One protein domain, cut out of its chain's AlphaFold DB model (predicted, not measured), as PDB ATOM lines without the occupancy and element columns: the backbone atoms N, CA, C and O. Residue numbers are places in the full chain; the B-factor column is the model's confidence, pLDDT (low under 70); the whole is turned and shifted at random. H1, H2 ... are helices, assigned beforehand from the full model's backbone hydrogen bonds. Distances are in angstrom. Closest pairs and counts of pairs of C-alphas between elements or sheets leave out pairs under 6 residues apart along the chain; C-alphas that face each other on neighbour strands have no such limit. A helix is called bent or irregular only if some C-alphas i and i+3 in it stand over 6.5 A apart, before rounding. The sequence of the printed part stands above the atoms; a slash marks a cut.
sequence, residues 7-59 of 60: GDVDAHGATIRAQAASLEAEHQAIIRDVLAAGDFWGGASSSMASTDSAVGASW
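AT A GLANCE: This is residues 7 to 59 of the 60 residues of the protein "Type VII secretion protein EsxN" of Mycobacterium haemophilum (UniProt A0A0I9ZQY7). One long straight helix, H1, and a shorter helix, H2, make an open L, with a loop of residues 37 to 45 at the corner. The printed part has 53 residues with two named helices, H1 then H2, and no named strand; the class is all helix. It is extended, with a radius of gyration of the C-alphas of 18.2 A, and flat, spanning 53 by 31 by 10 A.

IN THESE COORDINATES: Find C-alpha 7 at (210.586, 211.044, 199.032); from there H1, residues 7 to 36, runs 43.9 A to C-alpha 36 at (169.650, 211.519, 214.805). H2, residues 46 to 58, runs 18.9 A and ends at C-alpha 58, (166.319, 182.950, 204.987). H2 is neither bent nor irregular, but only just: C-alphas 46 and 49 are 6.3 A apart.

HOW THE PARTS SIT: H1 and H2 are apart, joined by a short link of 9 residues. Residues 7 to 33 of H1 stand free, as do residues 48 to 59, of which 48 to 58 belong to H2. Each O i to N i+4 pair in H1 is within hydrogen-bond range; in H2, 5 of 9 are.

THE WHOLE: The C-alphas farthest apart, Gly 7 and Ala 57, are 54.1 A from each other. The printed part has no cut. Look for pLDDT under 70 at residues 43 to 54 and 59.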
ATOM      1  N   GLY A   7     211.526 209.919 199.065       81.44
ATOM      2  CA  GLY A   7     210.586 211.044 199.032       81.44
ATOM      3  C   GLY A   7     209.185 210.642 198.556       81.44
ATOM      4  O   GLY A   7     208.194 211.091 199.125       81.44
ATOM      5  N   ASP A   8     209.100 209.726 197.588       86.19
ATOM      6  CA  ASP A   8     207.821 209.201 197.093       86.19
ATOM      7  C   ASP A   8     207.114 208.320 198.140       86.19
ATOM      8  O   ASP A   8     205.888 208.344 198.251       86.19
ATOM      9  N   VAL A   9     207.874 207.590 198.966       87.94
ATOM     10  CA  VAL A   9     207.346 206.757 200.061       87.94
ATOM     11  C   VAL A   9     206.807 207.628 201.194       87.94
ATOM     12  O   VAL A   9     205.709 207.376 201.694       87.94
ATOM     13  N   ASP A  10     207.530 208.683 201.569       91.06
ATOM     14  CA  ASP A  10     207.090 209.625 202.601       91.06
ATOM     15  C   ASP A  10     205.839 210.399 202.162       91.06
ATOM     16  O   ASP A  10     204.884 210.532 202.939       91.06
ATOM     17  N   ALA A  11     205.806 210.854 200.905       93.19
ATOM     18  CA  ALA A  11     204.645 211.514 200.309       93.19
ATOM     19  C   ALA A  11     203.426 210.578 200.251       93.19
ATOM     20  O   ALA A  11     202.303 210.975 200.590       93.19
ATOM     21  N   HIS A  12     203.638 209.310 199.892       95.38
ATOM     22  CA  HIS A  12     202.587 208.299 199.924       95.38
ATOM     23  C   HIS A  12     202.077 208.051 201.352       95.38
ATOM     24  O   HIS A  12     200.869 208.062 201.593       95.38
ATOM     25  N   GLY A  13     202.979 207.928 202.327       95.81
ATOM     26  CA  GLY A  13     202.620 207.780 203.738       95.81
ATOM     27  C   GLY A  13     201.832 208.975 204.283       95.81
ATOM     28  O   GLY A  13     200.882 208.795 205.046       95.81
ATOM     29  N   ALA A  14     202.180 210.199 203.876       97.19
ATOM     30  CA  ALA A  14     201.413 211.399 204.211       97.19
ATOM     31  C   ALA A  14     200.000 211.363 203.613       97.19
ATOM     32  O   ALA A  14     199.033 211.694 204.302       97.19
ATOM     33  N   THR A  15     199.876 210.889 202.372       97.69
ATOM     34  CA  THR A  15     198.588 210.735 201.684       97.69
ATOM     35  C   THR A  15     197.685 209.740 202.411       97.69
ATOM     36  O   THR A  15     196.539 210.068 202.711       97.69
ATOM     37  N   ILE A  16     198.206 208.566 202.783       98.25
ATOM     38  CA  ILE A  16     197.441 207.544 203.520       98.25
ATOM     39  C   ILE A  16     196.927 208.093 204.853       98.25
ATOM     40  O   ILE A  16     195.764 207.894 205.198       98.25
ATOM     41  N   ARG A  17     197.765 208.810 205.611       98.56
ATOM     42  CA  ARG A  17     197.341 209.400 206.893       98.56
ATOM     43  C   ARG A  17     196.234 210.438 206.710       98.56
ATOM     44  O   ARG A  17     195.294 210.453 207.500       98.56
ATOM     45  N   ALA A  18     196.322 211.270 205.672       98.56
ATOM     46  CA  ALA A  18     195.276 212.238 205.352       98.56
ATOM     47  C   ALA A  18     193.957 211.541 204.971       98.56
ATOM     48  O   ALA A  18     192.895 211.921 205.460       98.56
ATOM     49  N   GLN A  19     194.030 210.482 204.162       98.56
ATOM     50  CA  GLN A  19     192.866 209.670 203.799       98.56
ATOM     51  C   GLN A  19     192.235 208.991 205.019       98.56
ATOM     52  O   GLN A  19     191.017 209.028 205.166       98.56
ATOM     53  N   ALA A  20     193.042 208.430 205.923       98.56
ATOM     54  CA  ALA A  20     192.553 207.808 207.152       98.56
ATOM     55  C   ALA A  20     191.852 208.821 208.073       98.56
ATOM     56  O   ALA A  20     190.784 208.530 208.604       98.56
ATOM     57  N   ALA A  21     192.412 210.027 208.217       98.50
ATOM     58  CA  ALA A  21     191.779 211.097 208.986       98.50
ATOM     59  C   ALA A  21     190.438 211.533 208.369       98.50
ATOM     60  O   ALA A  21     189.464 211.733 209.091       98.50
ATOM     61  N   SER A  22     190.374 211.635 207.037       98.56
ATOM     62  CA  SER A  22     189.125 211.929 206.327       98.56
ATOM     63  C   SER A  22     188.091 210.823 206.524       98.56
ATOM     64  O   SER A  22     186.932 211.122 206.784       98.56
ATOM     65  N   LEU A  23     188.500 209.554 206.431       98.50
ATOM     66  CA  LEU A  23     187.606 208.412 206.610       98.50
ATOM     67  C   LEU A  23     187.007 208.382 208.019       98.50
ATOM     68  O   LEU A  23     185.810 208.154 208.164       98.50
ATOM     69  N   GLU A  24     187.815 208.649 209.045       98.62
ATOM     70  CA  GLU A  24     187.321 208.699 210.421       98.62
ATOM     71  C   GLU A  24     186.353 209.873 210.631       98.62
ATOM     72  O   GLU A  24     185.320 209.715 211.277       98.62
ATOM     73  N   ALA A  25     186.629 211.039 210.041       98.25
ATOM     74  CA  ALA A  25     185.717 212.180 210.114       98.25
ATOM     75  C   ALA A  25     184.349 211.880 209.471       98.25
ATOM     76  O   ALA A  25     183.312 212.180 210.074       98.25
ATOM     77  N   GLU A  26     184.348 211.249 208.293       98.50
ATOM     78  CA  GLU A  26     183.129 210.811 207.599       98.50
ATOM     79  C   GLU A  26     182.381 209.736 208.394       98.50
ATOM     80  O   GLU A  26     181.167 209.819 208.572       98.50
ATOM     81  N   HIS A  27     183.095 208.761 208.959       97.69
ATOM     82  CA  HIS A  27     182.500 207.736 209.814       97.69
ATOM     83  C   HIS A  27     181.774 208.354 211.017       97.69
ATOM     84  O   HIS A  27     180.611 208.032 211.271       97.69
ATOM     85  N   GLN A  28     182.405 209.301 211.716       98.00
ATOM     86  CA  GLN A  28     181.765 209.992 212.837       98.00
ATOM     87  C   GLN A  28     180.556 210.829 212.397       98.00
ATOM     88  O   GLN A  28     179.613 210.984 213.173       98.00
ATOM     89  N   ALA A  29     180.556 211.379 211.178       97.19
ATOM     90  CA  ALA A  29     179.385 212.059 210.625       97.19
ATOM     91  C   ALA A  29     178.220 211.090 210.403       97.19
ATOM     92  O   ALA A  29     177.126 211.342 210.907       97.19
ATOM     93  N   ILE A  30     178.483 209.942 209.778       93.75
ATOM     94  CA  ILE A  30     177.481 208.896 209.549       93.75
ATOM     95  C   ILE A  30     176.875 208.419 210.872       93.75
ATOM     96  O   ILE A  30     175.657 208.314 210.980       93.75
ATOM     97  N   ILE A  31     177.694 208.169 211.900       93.62
ATOM     98  CA  ILE A  31     177.186 207.750 213.215       93.62
ATOM     99  C   ILE A  31     176.262 208.813 213.815       93.62
ATOM    100  O   ILE A  31     175.189 208.472 214.312       93.62
ATOM    101  N   ARG A  32     176.631 210.099 213.749       93.31
ATOM    102  CA  ARG A  32     175.761 211.183 214.238       93.31
ATOM    103  C   ARG A  32     174.430 211.218 213.495       93.31
ATOM    104  O   ARG A  32     173.391 211.325 214.144       93.31
ATOM    105  N   ASP A  33     174.457 211.083 212.175       90.62
ATOM    106  CA  ASP A  33     173.252 211.116 211.348       90.62
ATOM    107  C   ASP A  33     172.352 209.901 211.611       90.62
ATOM    108  O   ASP A  33     171.138 210.047 211.747       90.62
ATOM    109  N   VAL A  34     172.936 208.709 211.774       86.81
ATOM    110  CA  VAL A  34     172.209 207.481 212.139       86.81
ATOM    111  C   VAL A  34     171.537 207.622 213.502       86.81
ATOM    112  O   VAL A  34     170.371 207.257 213.647       86.81
ATOM    113  N   LEU A  35     172.242 208.170 214.496       86.12
ATOM    114  CA  LEU A  35     171.673 208.405 215.823       86.12
ATOM    115  C   LEU A  35     170.536 209.434 215.774       86.12
ATOM    116  O   LEU A  35     169.500 209.220 216.401       86.12
ATOM    117  N   ALA A  36     170.694 210.513 215.000       86.38
ATOM    118  CA  ALA A  36     169.650 211.519 214.805       86.38
ATOM    119  C   ALA A  36     168.418 210.952 214.079       86.38
ATOM    120  O   ALA A  36     167.287 211.323 214.390       86.38
ATOM    121  N   ALA A  37     168.622 210.017 213.151       84.00
ATOM    122  CA  ALA A  37     167.560 209.295 212.457       84.00
ATOM    123  C   ALA A  37     167.037 208.072 213.240       84.00
ATOM    124  O   ALA A  37     166.251 207.294 212.699       84.00
ATOM    125  N   GLY A  38     167.450 207.880 214.499       77.25
ATOM    126  CA  GLY A  38     167.133 206.690 215.289       77.25
ATOM    127  C   GLY A  38     165.633 206.404 215.393       77.25
ATOM    128  O   GLY A  38     165.224 205.256 215.240       77.25
ATOM    129  N   ASP A  39     164.800 207.432 215.561       72.31
ATOM    130  CA  ASP A  39     163.341 207.276 215.655       72.31
ATOM    131  C   ASP A  39     162.711 206.737 214.359       72.31
ATOM    132  O   ASP A  39     161.760 205.959 214.418       72.31
ATOM    133  N   PHE A  40     163.271 207.079 213.189       73.81
ATOM    134  CA  PHE A  40     162.799 206.574 211.893       73.81
ATOM    135  C   PHE A  40     162.970 205.052 211.778       73.81
ATOM    136  O   PHE A  40     162.112 204.374 211.215       73.81
ATOM    137  N   TRP A  41     164.044 204.502 212.351       71.44
ATOM    138  CA  TRP A  41     164.349 203.070 212.294       71.44
ATOM    139  C   TRP A  41     163.766 202.259 213.464       71.44
ATOM    140  O   TRP A  41     163.965 201.045 213.522       71.44
ATOM    141  N   GLY A  42     163.023 202.879 214.388       70.25
ATOM    142  CA  GLY A  42     162.484 202.204 215.579       70.25
ATOM    143  C   GLY A  42     163.441 202.188 216.781       70.25
ATOM    144  O   GLY A  42     163.369 201.285 217.615       70.25
ATOM    145  N   GLY A  43     164.327 203.184 216.864       62.66
ATOM    146  CA  GLY A  43     165.329 203.394 217.910       62.66
ATOM    147  C   GLY A  43     166.754 203.107 217.423       62.66
ATOM    148  O   GLY A  43     166.972 202.221 216.605       62.66
ATOM    149  N   ALA A  44     167.756 203.800 217.979       56.78
ATOM    150  CA  ALA A  44     169.188 203.671 217.641       56.78
ATOM    151  C   ALA A  44     169.808 202.261 217.844       56.78
ATOM    152  O   ALA A  44     171.018 202.082 217.731       56.78
ATOM    153  N   SER A  45     169.000 201.251 218.172       56.19
ATOM    154  CA  SER A  45     169.407 199.878 218.489       56.19
ATOM    155  C   SER A  45     168.687 198.810 217.652       56.19
ATOM    156  O   SER A  45     168.963 197.624 217.822       56.19
ATOM    157  N   SER A  46     167.776 199.180 216.748       54.47
ATOM    158  CA  SER A  46     166.916 198.218 216.039       54.47
ATOM    159  C   SER A  46     167.545 197.590 214.782       54.47
ATOM    160  O   SER A  46     167.098 196.518 214.367       54.47
ATOM    161  N   SER A  47     168.600 198.171 214.193       55.25
ATOM    162  CA  SER A  47     169.144 197.714 212.894       55.25
ATOM    163  C   SER A  47     170.191 196.587 212.957       55.25
ATOM    164  O   SER A  47     170.398 195.905 211.955       55.25
ATOM    165  N   MET A  48     170.832 196.323 214.104       51.22
ATOM    166  CA  MET A  48     171.834 195.238 214.200       51.22
ATOM    167  C   MET A  48     171.241 193.883 214.609       51.22
ATOM    168  O   MET A  48     171.671 192.858 214.092       51.22
ATOM    169  N   ALA A  49     170.238 193.853 215.493       50.03
ATOM    170  CA  ALA A  49     169.653 192.590 215.962       50.03
ATOM    171  C   ALA A  49     168.709 191.942 214.929       50.03
ATOM    172  O   ALA A  49     168.619 190.718 214.835       50.03
ATOM    173  N   SER A  50     168.010 192.759 214.136       52.38
ATOM    174  CA  SER A  50     167.022 192.288 213.158       52.38
ATOM    175  C   SER A  50     167.646 191.802 211.842       52.38
ATOM    176  O   SER A  50     167.091 190.900 211.217       52.38
ATOM    177  N   THR A  51     168.819 192.315 211.449       58.28
ATOM    178  CA  THR A  51     169.518 191.873 210.228       58.28
ATOM    179  C   THR A  51     170.035 190.437 210.356       58.28
ATOM    180  O   THR A  51     169.826 189.636 209.449       58.28
ATOM    181  N   ASP A  52     170.638 190.072 211.494       62.12
ATOM    182  CA  ASP A  52     171.172 188.716 211.709       62.12
ATOM    183  C   ASP A  52     170.049 187.661 211.784       62.12
ATOM    184  O   ASP A  52     170.130 186.595 211.175       62.12
ATOM    185  N   SER A  53     168.922 188.003 212.423       64.62
ATOM    186  CA  SER A  53     167.742 187.121 212.472       64.62
ATOM    187  C   SER A  53     167.049 186.966 211.111       64.62
ATOM    188  O   SER A  53     166.586 185.874 210.787       64.62
ATOM    189  N   ALA A  54     166.988 188.025 210.297       65.25
ATOM    190  CA  ALA A  54     166.413 187.961 208.951       65.25
ATOM    191  C   ALA A  54     167.279 187.128 207.991       65.25
ATOM    192  O   ALA A  54     166.744 186.346 207.203       65.25
ATOM    193  N   VAL A  55     168.609 187.242 208.090       71.38
ATOM    194  CA  VAL A  55     169.537 186.376 207.351       71.38
ATOM    195  C   VAL A  55     169.388 184.932 207.826       71.38
ATOM    196  O   VAL A  55     169.179 184.061 206.988       71.38
ATOM    197  N   GLY A  56     169.389 184.664 209.135       71.25
ATOM    198  CA  GLY A  56     169.223 183.311 209.680       71.25
ATOM    199  C   GLY A  56     167.915 182.624 209.265       71.25
ATOM    200  O   GLY A  56     167.929 181.445 208.918       71.25
ATOM    201  N   ALA A  57     166.804 183.365 209.215       70.25
ATOM    202  CA  ALA A  57     165.509 182.845 208.769       70.25
ATOM    203  C   ALA A  57     165.440 182.558 207.258       70.25
ATOM    204  O   ALA A  57     164.602 181.774 206.832       70.25
ATOM    205  N   SER A  58     166.301 183.175 206.441       79.19
ATOM    206  CA  SER A  58     166.319 182.950 204.987       79.19
ATOM    207  C   SER A  58     166.956 181.618 204.569       79.19
ATOM    208  O   SER A  58     166.781 181.185 203.433       79.19
ATOM    209  N   TRP A  59     167.672 180.962 205.489       66.25
ATOM    210  CA  TRP A  59     168.324 179.664 205.277       66.25
ATOM    211  C   TRP A  59     167.626 178.504 206.011       66.25
ATOM    212  O   TRP A  59     168.158 177.393 206.007       66.25
TER     213      TRP A  59